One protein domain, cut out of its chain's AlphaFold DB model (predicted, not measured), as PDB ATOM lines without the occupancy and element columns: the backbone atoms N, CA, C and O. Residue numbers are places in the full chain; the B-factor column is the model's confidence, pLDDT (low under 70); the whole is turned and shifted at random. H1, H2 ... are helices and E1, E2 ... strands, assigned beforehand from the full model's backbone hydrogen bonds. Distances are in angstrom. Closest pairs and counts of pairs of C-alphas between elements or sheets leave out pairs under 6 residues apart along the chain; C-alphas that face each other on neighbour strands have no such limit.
ATOM      1  N   GLU A  52       3.088 -50.557 -29.741       95.19
ATOM      2  CA  GLU A  52       4.494 -50.391 -30.128       95.19
ATOM      3  C   GLU A  52       4.801 -48.997 -30.695       95.19
ATOM      4  O   GLU A  52       5.784 -48.364 -30.313       95.19
ATOM      5  N   GLN A  53       3.937 -48.477 -31.573       95.25
ATOM      6  CA  GLN A  53       4.124 -47.159 -32.183       95.25
ATOM      7  C   GLN A  53       3.892 -46.034 -31.175       95.25
ATOM      8  O   GLN A  53       4.617 -45.040 -31.175       95.25
ATOM      9  N   ALA A  54       2.917 -46.203 -30.285       94.12
ATOM     10  CA  ALA A  54       2.686 -45.267 -29.198       94.12
ATOM     11  C   ALA A  54       3.884 -45.238 -28.232       94.12
ATOM     12  O   ALA A  54       4.376 -44.161 -27.896       94.12
ATOM     13  N   CYS A  55       4.425 -46.402 -27.861       95.12
ATOM     14  CA  CYS A  55       5.653 -46.512 -27.071       95.12
ATOM     15  C   CYS A  55       6.839 -45.831 -27.761       95.12
ATOM     16  O   CYS A  55       7.560 -45.050 -27.136       95.12
ATOM     17  N   TYR A  56       7.014 -46.059 -29.062       95.19
ATOM     18  CA  TYR A  56       8.059 -45.406 -29.843       95.19
ATOM     19  C   TYR A  56       7.953 -43.871 -29.812       95.19
ATOM     20  O   TYR A  56       8.947 -43.194 -29.540       95.19
ATOM     21  N   LEU A  57       6.752 -43.312 -30.004       94.00
ATOM     22  CA  LEU A  57       6.526 -41.867 -29.889       94.00
ATOM     23  C   LEU A  57       6.877 -41.333 -28.496       94.00
ATOM     24  O   LEU A  57       7.464 -40.257 -28.389       94.00
ATOM     25  N   GLY A  58       6.557 -42.086 -27.441       92.62
ATOM     26  CA  GLY A  58       6.938 -41.745 -26.071       92.62
ATOM     27  C   GLY A  58       8.455 -41.649 -25.903       92.62
ATOM     28  O   GLY A  58       8.959 -40.661 -25.364       92.62
ATOM     29  N   ILE A  59       9.201 -42.628 -26.429       93.19
ATOM     30  CA  ILE A  59      10.673 -42.624 -26.409       93.19
ATOM     31  C   ILE A  59      11.216 -41.409 -27.168       93.19
ATOM     32  O   ILE A  59      12.062 -40.684 -26.641       93.19
ATOM     33  N   ARG A  60      10.714 -41.149 -28.383       92.44
ATOM     34  CA  ARG A  60      11.116 -39.978 -29.180       92.44
ATOM     35  C   ARG A  60      10.870 -38.680 -28.433       92.44
ATOM     36  O   ARG A  60      11.746 -37.823 -28.410       92.44
ATOM     37  N   LEU A  61       9.728 -38.562 -27.763       90.81
ATOM     38  CA  LEU A  61       9.419 -37.387 -26.967       90.81
ATOM     39  C   LEU A  61      10.411 -37.181 -25.825       90.81
ATOM     40  O   LEU A  61      10.894 -36.069 -25.632       90.81
ATOM     41  N   ALA A  62      10.743 -38.243 -25.092       89.69
ATOM     42  CA  ALA A  62      11.716 -38.163 -24.009       89.69
ATOM     43  C   ALA A  62      13.087 -37.665 -24.498       89.69
ATOM     44  O   ALA A  62      13.741 -36.880 -23.808       89.69
ATOM     45  N   ILE A  63      13.504 -38.080 -25.699       89.75
ATOM     46  CA  ILE A  63      14.745 -37.624 -26.337       89.75
ATOM     47  C   ILE A  63      14.672 -36.128 -26.666       89.75
ATOM     48  O   ILE A  63      15.577 -35.381 -26.294       89.75
ATOM     49  N   GLU A  64      13.595 -35.671 -27.307       88.94
ATOM     50  CA  GLU A  64      13.426 -34.255 -27.670       88.94
ATOM     51  C   GLU A  64      13.345 -33.335 -26.443       88.94
ATOM     52  O   GLU A  64      13.933 -32.251 -26.435       88.94
ATOM     53  N   VAL A  65      12.667 -33.780 -25.380       87.75
ATOM     54  CA  VAL A  65      12.599 -33.053 -24.103       87.75
ATOM     55  C   VAL A  65      13.980 -32.933 -23.474       87.75
ATOM     56  O   VAL A  65      14.378 -31.853 -23.039       87.75
ATOM     57  N   LYS A  66      14.743 -34.028 -23.456       85.62
ATOM     58  CA  LYS A  66      16.103 -34.035 -22.914       85.62
ATOM     59  C   LYS A  66      17.042 -33.118 -23.698       85.62
ATOM     60  O   LYS A  66      17.867 -32.440 -23.092       85.62
ATOM     61  N   ASN A  67      16.917 -33.096 -25.022       86.75
ATOM     62  CA  ASN A  67      17.727 -32.245 -25.892       86.75
ATOM     63  C   ASN A  67      17.342 -30.757 -25.800       86.75
ATOM     64  O   ASN A  67      18.019 -29.921 -26.390       86.75
ATOM     65  N   GLY A  68      16.278 -30.414 -25.066       82.56
ATOM     66  CA  GLY A  68      15.788 -29.041 -24.940       82.56
ATOM     67  C   GLY A  68      15.023 -28.547 -26.168       82.56
ATOM     68  O   GLY A  68      14.676 -27.370 -26.231       82.56
ATOM     69  N   ASN A  69      14.725 -29.431 -27.124       83.88
ATOM     70  CA  ASN A  69      13.988 -29.095 -28.342       83.88
ATOM     71  C   ASN A  69      12.494 -28.890 -28.063       83.88
ATOM     72  O   ASN A  69      11.821 -28.147 -28.777       83.88
ATOM     73  N   ILE A  70      11.966 -29.539 -27.019       82.38
ATOM     74  CA  ILE A  70      10.572 -29.399 -26.595       82.38
ATOM     75  C   ILE A  70      10.511 -29.202 -25.079       82.38
ATOM     76  O   ILE A  70      11.043 -29.998 -24.311       82.38
ATOM     77  N   SER A  71       9.824 -28.150 -24.630       75.88
ATOM     78  CA  SER A  71       9.565 -27.932 -23.203       75.88
ATOM     79  C   SER A  71       8.426 -28.817 -22.692       75.88
ATOM     80  O   SER A  71       7.400 -28.977 -23.354       75.88
ATOM     81  N   THR A  72       8.570 -29.323 -21.463       68.38
ATOM     82  CA  THR A  72       7.549 -30.121 -20.762       68.38
ATOM     83  C   THR A  72       6.221 -29.394 -20.571       68.38
ATOM     84  O   THR A  72       5.187 -30.037 -20.427       68.38
ATOM     85  N   ASN A  73       6.227 -28.060 -20.619       65.38
ATOM     86  CA  ASN A  73       5.024 -27.242 -20.464       65.38
ATOM     87  C   ASN A  73       4.097 -27.283 -21.692       65.38
ATOM     88  O   ASN A  73       2.979 -26.781 -21.624       65.38
ATOM     89  N   HIS A  74       4.544 -27.859 -22.815       61.34
ATOM     90  CA  HIS A  74       3.747 -27.963 -24.042       61.34
ATOM     91  C   HIS A  74       2.885 -29.227 -24.126       61.34
ATOM     92  O   HIS A  74       2.164 -29.386 -25.112       61.34
ATOM     93  N   PHE A  75       2.947 -30.113 -23.127       63.69
ATOM     94  CA  PHE A  75       2.211 -31.374 -23.141       63.69
ATOM     95  C   PHE A  75       0.987 -31.302 -22.235       63.69
ATOM     96  O   PHE A  75       1.092 -31.224 -21.013       63.69
ATOM     97  N   THR A  76      -0.191 -31.383 -22.842       55.12
ATOM     98  CA  THR A  76      -1.467 -31.540 -22.126       55.12
ATOM     99  C   THR A  76      -1.847 -33.004 -21.925       55.12
ATOM    100  O   THR A  76      -2.826 -33.295 -21.239       55.12
ATOM    101  N   CYS A  77      -1.058 -33.936 -22.468       52.16
ATOM    102  CA  CYS A  77      -1.218 -35.379 -22.307       52.16
ATOM    103  C   CYS A  77      -0.810 -35.858 -20.903       52.16
ATOM    104  O   CYS A  77      -0.033 -36.793 -20.737       52.16
ATOM    105  N   ILE A  78      -1.390 -35.252 -19.867       53.06
ATOM    106  CA  ILE A  78      -1.607 -35.909 -18.578       53.06
ATOM    107  C   ILE A  78      -2.815 -36.822 -18.796       53.06
ATOM    108  O   ILE A  78      -3.933 -36.549 -18.361       53.06
ATOM    109  N   ILE A  79      -2.632 -37.848 -19.623       53.78
ATOM    110  CA  ILE A  79      -3.692 -38.811 -19.871       53.78
ATOM    111  C   ILE A  79      -3.848 -39.614 -18.575       53.78
ATOM    112  O   ILE A  79      -2.845 -40.124 -18.074       53.78
ATOM    113  N   PRO A  80      -5.069 -39.768 -18.034       56.88
ATOM    114  CA  PRO A  80      -5.294 -40.738 -16.975       56.88
ATOM    115  C   PRO A  80      -4.813 -42.116 -17.452       56.88
ATOM    116  O   PRO A  80      -5.269 -42.624 -18.476       56.88
ATOM    117  N   LEU A  81      -3.854 -42.691 -16.724       65.38
ATOM    118  CA  LEU A  81      -3.243 -43.999 -17.010       65.38
ATOM    119  C   LEU A  81      -4.196 -45.174 -16.745       65.38
ATOM    120  O   LEU A  81      -3.839 -46.333 -16.960       65.38
ATOM    121  N   THR A  82      -5.391 -44.855 -16.261       60.69
ATOM    122  CA  THR A  82      -6.405 -45.779 -15.795       60.69
ATOM    123  C   THR A  82      -7.728 -45.480 -16.492       60.69
ATOM    124  O   THR A  82      -8.332 -44.423 -16.293       60.69
ATOM    125  N   GLU A  83      -8.210 -46.428 -17.294       64.88
ATOM    126  CA  GLU A  83      -9.613 -46.480 -17.697       64.88
ATOM    127  C   GLU A  83     -10.338 -47.689 -17.097       64.88
ATOM    128  O   GLU A  83      -9.745 -48.631 -16.561       64.88
ATOM    129  N   ALA A  84     -11.669 -47.608 -17.086       58.00
ATOM    130  CA  ALA A  84     -12.524 -48.599 -16.440       58.00
ATOM    131  C   ALA A  84     -12.447 -49.979 -17.113       58.00
ATOM    132  O   ALA A  84     -12.625 -50.968 -16.413       58.00
ATOM    133  N   ASP A  85     -12.061 -50.057 -18.389       64.25
ATOM    134  CA  ASP A  85     -12.092 -51.292 -19.188       64.25
ATOM    135  C   ASP A  85     -10.701 -51.881 -19.493       64.25
ATOM    136  O   ASP A  85     -10.579 -52.846 -20.244       64.25
ATOM    137  N   ASP A  86      -9.637 -51.331 -18.905       72.62
ATOM    138  CA  ASP A  86      -8.274 -51.822 -19.119       72.62
ATOM    139  C   ASP A  86      -8.056 -53.161 -18.383       72.62
ATOM    140  O   ASP A  86      -8.310 -53.257 -17.176       72.62
ATOM    141  N   SER A  87      -7.565 -54.191 -19.086       80.62
ATOM    142  CA  SER A  87      -7.213 -55.496 -18.493       80.62
ATOM    143  C   SER A  87      -5.977 -55.397 -17.598       80.62
ATOM    144  O   SER A  87      -5.936 -55.966 -16.505       80.62
ATOM    145  N   VAL A  88      -4.985 -54.610 -18.022       83.69
ATOM    146  CA  VAL A  88      -3.802 -54.260 -17.235       83.69
ATOM    147  C   VAL A  88      -3.777 -52.757 -16.996       83.69
ATOM    148  O   VAL A  88      -3.892 -51.949 -17.915       83.69
ATOM    149  N   VAL A  89      -3.599 -52.375 -15.736       86.94
ATOM    150  CA  VAL A  89      -3.656 -50.985 -15.293       86.94
ATOM    151  C   VAL A  89      -2.343 -50.589 -14.640       86.94
ATOM    152  O   VAL A  89      -1.868 -51.275 -13.738       86.94
ATOM    153  N   ILE A  90      -1.771 -49.461 -15.060       87.19
ATOM    154  CA  ILE A  90      -0.675 -48.812 -14.331       87.19
ATOM    155  C   ILE A  90      -1.298 -47.992 -13.199       87.19
ATOM    156  O   ILE A  90      -1.936 -46.973 -13.458       87.19
ATOM    157  N   GLU A  91      -1.133 -48.422 -11.947       83.81
ATOM    158  CA  GLU A  91      -1.737 -47.717 -10.808       83.81
ATOM    159  C   GLU A  91      -0.884 -46.537 -10.343       83.81
ATOM    160  O   GLU A  91      -1.403 -45.454 -10.072       83.81
ATOM    161  N   TYR A  92       0.429 -46.747 -10.225       82.31
ATOM    162  CA  TYR A  92       1.361 -45.707  -9.807       82.31
ATOM    163  C   TYR A  92       2.797 -45.997 -10.255       82.31
ATOM    164  O   TYR A  92       3.195 -47.129 -10.540       82.31
ATOM    165  N   GLU A  93       3.585 -44.928 -10.276       85.94
ATOM    166  CA  GLU A  93       5.023 -44.926 -10.514       85.94
ATOM    167  C   GLU A  93       5.755 -44.825  -9.164       85.94
ATOM    168  O   GLU A  93       5.421 -43.989  -8.318       85.94
ATOM    169  N   THR A  94       6.754 -45.675  -8.931       85.06
ATOM    170  CA  THR A  94       7.589 -45.588  -7.726       85.06
ATOM    171  C   THR A  94       8.609 -44.455  -7.838       85.06
ATOM    172  O   THR A  94       8.918 -43.953  -8.917       85.06
ATOM    173  N   ARG A  95       9.239 -44.089  -6.713       81.81
ATOM    174  CA  ARG A  95      10.366 -43.134  -6.705       81.81
ATOM    175  C   ARG A  95      11.538 -43.582  -7.581       81.81
ATOM    176  O   ARG A  95      12.288 -42.747  -8.076       81.81
ATOM    177  N   ASP A  96      11.681 -44.890  -7.770       82.31
ATOM    178  CA  ASP A  96      12.697 -45.488  -8.628       82.31
ATOM    179  C   ASP A  96      12.307 -45.530 -10.108       82.31
ATOM    180  O   ASP A  96      13.086 -46.051 -10.908       82.31
ATOM    181  N   LYS A  97      11.162 -44.934 -10.474       82.50
ATOM    182  CA  LYS A  97      10.581 -44.936 -11.825       82.50
ATOM    183  C   LYS A  97      10.163 -46.330 -12.309       82.50
ATOM    184  O   LYS A  97      10.099 -46.579 -13.509       82.50
ATOM    185  N   GLU A  98       9.886 -47.239 -11.378       87.81
ATOM    186  CA  GLU A  98       9.291 -48.544 -11.677       87.81
ATOM    187  C   GLU A  98       7.767 -48.409 -11.688       87.81
ATOM    188  O   GLU A  98       7.196 -47.607 -10.947       87.81
ATOM    189  N   LEU A  99       7.108 -49.191 -12.532       89.06
ATOM    190  CA  LEU A  99       5.665 -49.166 -12.712       89.06
ATOM    191  C   LEU A  99       5.023 -50.288 -11.912       89.06
ATOM    192  O   LEU A  99       5.370 -51.458 -12.089       89.06
ATOM    193  N   PHE A 100       4.080 -49.935 -11.044       89.00
ATOM    194  CA  PHE A 100       3.203 -50.921 -10.436       89.00
ATOM    195  C   PHE A 100       2.009 -51.156 -11.350       89.00
ATOM    196  O   PHE A 100       1.196 -50.255 -11.578       89.00
ATOM    197  N   CYS A 101       1.921 -52.377 -11.864       89.44
ATOM    198  CA  CYS A 101       0.874 -52.794 -12.776       89.44
ATOM    199  C   CYS A 101      -0.035 -53.807 -12.080       89.44
ATOM    200  O   CYS A 101       0.450 -54.786 -11.505       89.44
ATOM    201  N   PHE A 102      -1.342 -53.588 -12.163       88.19
ATOM    202  CA  PHE A 102      -2.366 -54.512 -11.700       88.19
ATOM    203  C   PHE A 102      -3.059 -55.142 -12.906       88.19
ATOM    204  O   PHE A 102      -3.598 -54.437 -13.758       88.19
ATOM    205  N   ASN A 103      -3.022 -56.468 -12.990       88.12
ATOM    206  CA  ASN A 103      -3.791 -57.227 -13.963       88.12
ATOM    207  C   ASN A 103      -5.136 -57.591 -13.324       88.12
ATOM    208  O   ASN A 103      -5.167 -58.296 -12.314       88.12
ATOM    209  N   ARG A 104      -6.228 -57.094 -13.908       84.94
ATOM    210  CA  ARG A 104      -7.589 -57.314 -13.413       84.94
ATOM    211  C   ARG A 104      -8.106 -58.716 -13.712       84.94
ATOM    212  O   ARG A 104      -8.883 -59.231 -12.919       84.94
ATOM    213  N   ASP A 105      -7.654 -59.337 -14.799       86.62
ATOM    214  CA  ASP A 105      -8.088 -60.681 -15.197       86.62
ATOM    215  C   ASP A 105      -7.543 -61.751 -14.244       86.62
ATOM    216  O   ASP A 105      -8.219 -62.731 -13.936       86.62
ATOM    217  N   THR A 106      -6.309 -61.569 -13.769       87.62
ATOM    218  CA  THR A 106      -5.639 -62.509 -12.857       87.62
ATOM    219  C   THR A 106      -5.626 -62.044 -11.402       87.62
ATOM    220  O   THR A 106      -5.129 -62.769 -10.543       87.62
ATOM    221  N   GLU A 107      -6.114 -60.833 -11.124       86.94
ATOM    222  CA  GLU A 107      -6.025 -60.147  -9.826       86.94
ATOM    223  C   GLU A 107      -4.594 -60.083  -9.255       86.94
ATOM    224  O   GLU A 107      -4.368 -60.018  -8.042       86.94
ATOM    225  N   THR A 108      -3.583 -60.098 -10.127       87.00
ATOM    226  CA  THR A 108      -2.174 -60.070  -9.719       87.00
ATOM    227  C   THR A 108      -1.565 -58.695  -9.920       87.00
ATOM    228  O   THR A 108      -1.788 -58.053 -10.944       87.00
ATOM    229  N   SER A 109      -0.696 -58.292  -8.994       86.75
ATOM    230  CA  SER A 109       0.140 -57.103  -9.154       86.75
ATOM    231  C   SER A 109       1.605 -57.458  -9.375       86.75
ATOM    232  O   SER A 109       2.125 -58.445  -8.846       86.75
ATOM    233  N   VAL A 110       2.285 -56.634 -10.164       90.31
ATOM    234  CA  VAL A 110       3.706 -56.786 -10.466       90.31
ATOM    235  C   VAL A 110       4.376 -55.420 -10.534       90.31
ATOM    236  O   VAL A 110       3.757 -54.428 -10.915       90.31
ATOM    237  N   LEU A 111       5.651 -55.375 -10.155       90.44
ATOM    238  CA  LEU A 111       6.480 -54.190 -10.302       90.44
ATOM    239  C   LEU A 111       7.427 -54.392 -11.486       90.44
ATOM    240  O   LEU A 111       8.216 -55.342 -11.519       90.44
ATOM    241  N   LEU A 112       7.324 -53.507 -12.472       89.94
ATOM    242  CA  LEU A 112       8.004 -53.636 -13.753       89.94
ATOM    243  C   LEU A 112       8.870 -52.411 -14.040       89.94
ATOM    244  O   LEU A 112       8.461 -51.269 -13.850       89.94
ATOM    245  N   ASP A 113      10.074 -52.656 -14.549       89.94
ATOM    246  CA  ASP A 113      10.896 -51.604 -15.143       89.94
ATOM    247  C   ASP A 113      10.304 -51.249 -16.520       89.94
ATOM    248  O   ASP A 113      10.188 -52.147 -17.364       89.94
ATOM    249  N   PRO A 114       9.944 -49.981 -16.795       91.25
ATOM    250  CA  PRO A 114       9.358 -49.583 -18.077       91.25
ATOM    251  C   PRO A 114      10.257 -49.916 -19.276       91.25
ATOM    252  O   PRO A 114       9.753 -50.135 -20.375       91.25
ATOM    253  N   ARG A 115      11.577 -50.029 -19.083       91.44
ATOM    254  CA  ARG A 115      12.508 -50.440 -20.146       91.44
ATOM    255  C   ARG A 115      12.353 -51.909 -20.511       91.44
ATOM    256  O   ARG A 115      12.411 -52.249 -21.687       91.44
ATOM    257  N   ASN A 116      12.110 -52.770 -19.522       91.25
ATOM    258  CA  ASN A 116      11.835 -54.185 -19.774       91.25
ATOM    259  C   ASN A 116      10.504 -54.356 -20.512       91.25
ATOM    260  O   ASN A 116      10.405 -55.218 -21.377       91.25
ATOM    261  N   ILE A 117       9.506 -53.526 -20.188       91.62
ATOM    262  CA  ILE A 117       8.222 -53.523 -20.897       91.62
ATOM    263  C   ILE A 117       8.420 -53.069 -22.346       91.62
ATOM    264  O   ILE A 117       8.011 -53.770 -23.260       91.62
ATOM    265  N   ALA A 118       9.107 -51.944 -22.570       92.38
ATOM    266  CA  ALA A 118       9.336 -51.400 -23.911       92.38
ATOM    267  C   ALA A 118      10.129 -52.343 -24.839       92.38
ATOM    268  O   ALA A 118       9.956 -52.291 -26.052       92.38
ATOM    269  N   LEU A 119      11.000 -53.194 -24.282       91.88
ATOM    270  CA  LEU A 119      11.783 -54.181 -25.039       91.88
ATOM    271  C   LEU A 119      11.033 -55.498 -25.298       91.88
ATOM    272  O   LEU A 119      11.482 -56.293 -26.122       91.88
ATOM    273  N   ASN A 120       9.926 -55.753 -24.597       93.56
ATOM    274  CA  ASN A 120       9.140 -56.974 -24.725       93.56
ATOM    275  C   ASN A 120       7.785 -56.650 -25.368       93.56
ATOM    276  O   ASN A 120       6.867 -56.188 -24.693       93.56
ATOM    277  N   SER A 121       7.655 -56.919 -26.669       91.06
ATOM    278  CA  SER A 121       6.438 -56.627 -27.435       91.06
ATOM    279  C   SER A 121       5.207 -57.366 -26.912       91.06
ATOM    280  O   SER A 121       4.130 -56.780 -26.861       91.06
ATOM    281  N   GLU A 122       5.341 -58.619 -26.473       91.38
ATOM    282  CA  GLU A 122       4.223 -59.389 -25.912       91.38
ATOM    283  C   GLU A 122       3.671 -58.718 -24.655       91.38
ATOM    284  O   GLU A 122       2.465 -58.515 -24.536       91.38
ATOM    285  N   LEU A 123       4.560 -58.307 -23.747       90.31
ATOM    286  CA  LEU A 123       4.182 -57.598 -22.529       90.31
ATOM    287  C   LEU A 123       3.634 -56.202 -22.846       90.31
ATOM    288  O   LEU A 123       2.619 -55.809 -22.280       90.31
ATOM    289  N   LEU A 124       4.262 -55.463 -23.762       92.31
ATOM    290  CA  LEU A 124       3.817 -54.132 -24.174       92.31
ATOM    291  C   LEU A 124       2.400 -54.160 -24.764       92.31
ATOM    292  O   LEU A 124       1.591 -53.294 -24.449       92.31
ATOM    293  N   ASN A 125       2.080 -55.185 -25.554       91.44
ATOM    294  CA  ASN A 125       0.763 -55.355 -26.171       91.44
ATOM    295  C   ASN A 125      -0.354 -55.704 -25.166       91.44
ATOM    296  O   ASN A 125      -1.520 -55.712 -25.550       91.44
ATOM    297  N   THR A 126      -0.032 -55.956 -23.891       90.56
ATOM    298  CA  THR A 126      -1.044 -56.059 -22.821       90.56
ATOM    299  C   THR A 126      -1.533 -54.701 -22.319       90.56
ATOM    300  O   THR A 126      -2.565 -54.629 -21.655       90.56
ATOM    301  N   PHE A 127      -0.809 -53.625 -22.635       89.88
ATOM    302  CA  PHE A 127      -1.141 -52.267 -22.232       89.88
ATOM    303  C   PHE A 127      -1.882 -51.533 -23.347       89.88
ATOM    304  O   PHE A 127      -1.658 -51.759 -24.538       89.88
ATOM    305  N   THR A 128      -2.718 -50.568 -22.969       89.94
ATOM    306  CA  THR A 128      -3.328 -49.673 -23.958       89.94
ATOM    307  C   THR A 128      -2.269 -48.819 -24.648       89.94
ATOM    308  O   THR A 128      -1.174 -48.594 -24.128       89.94
ATOM    309  N   SER A 129      -2.597 -48.251 -25.806       90.75
ATOM    310  CA  SER A 129      -1.694 -47.363 -26.548       90.75
ATOM    311  C   SER A 129      -1.223 -46.174 -25.711       90.75
ATOM    312  O   SER A 129      -0.071 -45.761 -25.790       90.75
ATOM    313  N   ARG A 130      -2.081 -45.655 -24.828       88.69
ATOM    314  CA  ARG A 130      -1.750 -44.520 -23.952       88.69
ATOM    315  C   ARG A 130      -0.804 -44.914 -22.826       88.69
ATOM    316  O   ARG A 130       0.168 -44.207 -22.571       88.69
ATOM    317  N   GLN A 131      -1.056 -46.055 -22.189       90.38
ATOM    318  CA  GLN A 131      -0.130 -46.625 -21.213       90.38
ATOM    319  C   GLN A 131       1.214 -46.948 -21.873       90.38
ATOM    320  O   GLN A 131       2.258 -46.610 -21.327       90.38
ATOM    321  N   SER A 132       1.191 -47.506 -23.083       93.38
ATOM    322  CA  SER A 132       2.382 -47.807 -23.881       93.38
ATOM    323  C   SER A 132       3.179 -46.552 -24.224       93.38
ATOM    324  O   SER A 132       4.399 -46.542 -24.081       93.38
ATOM    325  N   PHE A 133       2.511 -45.458 -24.599       92.94
ATOM    326  CA  PHE A 133       3.146 -44.154 -24.785       92.94
ATOM    327  C   PHE A 133       3.852 -43.672 -23.513       92.94
ATOM    328  O   PHE A 133       5.015 -43.268 -23.564       92.94
ATOM    329  N   TYR A 134       3.183 -43.760 -22.362       90.38
ATOM    330  CA  TYR A 134       3.772 -43.379 -21.078       90.38
ATOM    331  C   TYR A 134       4.958 -44.275 -20.685       90.38
ATOM    332  O   TYR A 134       6.004 -43.762 -20.284       90.38
ATOM    333  N   ILE A 135       4.845 -45.593 -20.879       92.62
ATOM    334  CA  ILE A 135       5.941 -46.560 -20.714       92.62
ATOM    335  C   ILE A 135       7.135 -46.156 -21.582       92.62
ATOM    336  O   ILE A 135       8.262 -46.096 -21.089       92.62
ATOM    337  N   GLY A 136       6.894 -45.838 -22.854       93.44
ATOM    338  CA  GLY A 136       7.920 -45.383 -23.786       93.44
ATOM    339  C   GLY A 136       8.602 -44.098 -23.330       93.44
ATOM    340  O   GLY A 136       9.830 -44.021 -23.314       93.44
ATOM    341  N   PHE A 137       7.824 -43.113 -22.881       91.44
ATOM    342  CA  PHE A 137       8.358 -41.868 -22.334       91.44
ATOM    343  C   PHE A 137       9.263 -42.122 -21.122       91.44
ATOM    344  O   PHE A 137      10.419 -41.691 -21.111       91.44
ATOM    345  N   LEU A 138       8.799 -42.897 -20.137       89.88
ATOM    346  CA  LEU A 138       9.609 -43.255 -18.972       89.88
ATOM    347  C   LEU A 138      10.870 -44.030 -19.361       89.88
ATOM    348  O   LEU A 138      11.966 -43.692 -18.911       89.88
ATOM    349  N   SER A 139      10.743 -45.022 -20.239       91.88
ATOM    350  CA  SER A 139      11.866 -45.804 -20.761       91.88
ATOM    351  C   SER A 139      12.921 -44.908 -21.422       91.88
ATOM    352  O   SER A 139      14.114 -45.016 -21.114       91.88
ATOM    353  N   GLY A 140      12.490 -43.957 -22.255       89.94
ATOM    354  CA  GLY A 140      13.362 -42.974 -22.893       89.94
ATOM    355  C   GLY A 140      14.080 -42.077 -21.883       89.94
ATOM    356  O   GLY A 140      15.281 -41.851 -22.013       89.94
ATOM    357  N   THR A 141      13.402 -41.632 -20.819       85.38
ATOM    358  CA  THR A 141      14.056 -40.840 -19.755       85.38
ATOM    359  C   THR A 141      15.079 -41.654 -18.947       85.38
ATOM    360  O   THR A 141      16.128 -41.134 -18.558       85.38
ATOM    361  N   LEU A 142      14.819 -42.946 -18.724       82.38
ATOM    362  CA  LEU A 142      15.655 -43.834 -17.907       82.38
ATOM    363  C   LEU A 142      16.848 -44.435 -18.643       82.38
ATOM    364  O   LEU A 142      17.862 -44.733 -18.006       82.38
ATOM    365  N   SER A 143      16.753 -44.596 -19.965       69.31
ATOM    366  CA  SER A 143      17.804 -45.185 -20.813       69.31
ATOM    367  C   SER A 143      19.150 -44.454 -20.727       69.31
ATOM    368  O   SER A 143      20.173 -44.982 -21.148       69.31
ATOM    369  N   TYR A 144      19.175 -43.268 -20.120       57.59
ATOM    370  CA  TYR A 144      20.371 -42.455 -19.937       57.59
ATOM    371  C   TYR A 144      20.932 -42.430 -18.508       57.59
ATOM    372  O   TYR A 144      21.953 -41.782 -18.300       57.59
TER     373      TYR A 144
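What this domain is: This is residues 52 to 144 of the 171 residues of an uncharacterized protein of Legionellales bacterium (UniProt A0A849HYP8). A small three-stranded sheet, E1 E2 E3, stands at one end of an elongated domain, and a pair of helices, H1 and H4, packs side by side next to it, with H4 between H1 and the sheet. The short helix H2 crosses H4, H3 follows H2 at a corner, and a long stretch with no named element, residues 67 to 87, runs from the far end of H1 back to the sheet. The printed part has 93 residues, with four named helices and three named strands in the order H1 E1 E2 E3 H2 H3 H4; the sheet's order is E1 - E2 - E3, all antiparallel, and the class is mixed, helices and strands. The whole is compact, with a radius of gyration of the C-alphas of 12.9 A, and the C-alphas span 42 by 26 by 24 A.

How they stand to each other: The sheet is made of E1, residues 88 to 93, E2, residues 99 to 103, and E3, residues 108 to 112, and it is a meander, each strand the antiparallel neighbour of the one before. E1 and E3 are its edge strands, and E2 is the inner strand. E1 and E2 form a hairpin, with 154 degrees between their directions; N 89 and O 102 are 2.9 A apart and N 102 and O 89 are 2.8 A apart, both within hydrogen-bond range. E2 and E3 form a second hairpin, at 156 degrees, with N 99 and O 112 at 2.8 A and N 110 and O 101 at 2.9 A, also within range. H4, residues 129 to 142, is on the sheet but only grazes it, with its residues 131 to 138; the closest C-alphas of E1 and H4 are those of Ile 90 and Gln 131, 7.2 A apart. H1, residues 52 to 66, is not on the sheet, but it touches H4, with the closest C-alphas, those of Gly 58 and Phe 137, 4.0 A apart. H1 and H4 run the same way at a steep tilt of 38 degrees. H2, residues 114 to 119, touches H4 and is about perpendicular to it, at 76 degrees; their closest C-alphas are those of Arg 115 and Ser 139, at 4.7 A. H2 is only just not on the sheet, with 4 pairs of C-alphas within 10 A. H3, residues 121 to 124, and H2 only just touch, and only at the corner by their link, with 3 pairs of C-alphas within 8 A; the closest are those of Ile 117 and Leu 124, at 5.5 A. H1 and H2 are close but not clearly touching, with the C-alphas of Cys 55 and Ala 118 closest at 6.9 A. H1 is apart from E2 and E3. In H1, H2 and H4 every O i to N i+4 pair is within hydrogen-bond range, and H3 is too short for such a pair.

Where its parts are: E1, residues 88 to 93, is 14.5 A long from first to last C-alpha, and C-alpha 88 stands at (-3.802, -54.260, -17.235). E2, residues 99 to 103, measures 12.5 A and E3, residues 108 to 112, 12.7 A. H1, residues 52 to 66, is the longest helix at 21.3 A and begins with C-alpha 52 at (4.494, -50.391, -30.128). H2, residues 114 to 119, measures 8.7 A and H3, residues 121 to 124, 4.9 A. H4, residues 129 to 142, measures 19.7 A and ends with C-alpha 142 at (15.655, -43.834, -17.907).

The domain as a whole: The two C-alphas farthest apart are those of Asn 69 and Thr 106, at 41.7 A. The printed part has no cut. The link from H1 to E1, 21 residues, is long, and the other five links are tight. The mean pLDDT of the printed part is 83.9; residues 72 to 85 and 143 to 144 of this model are under 70.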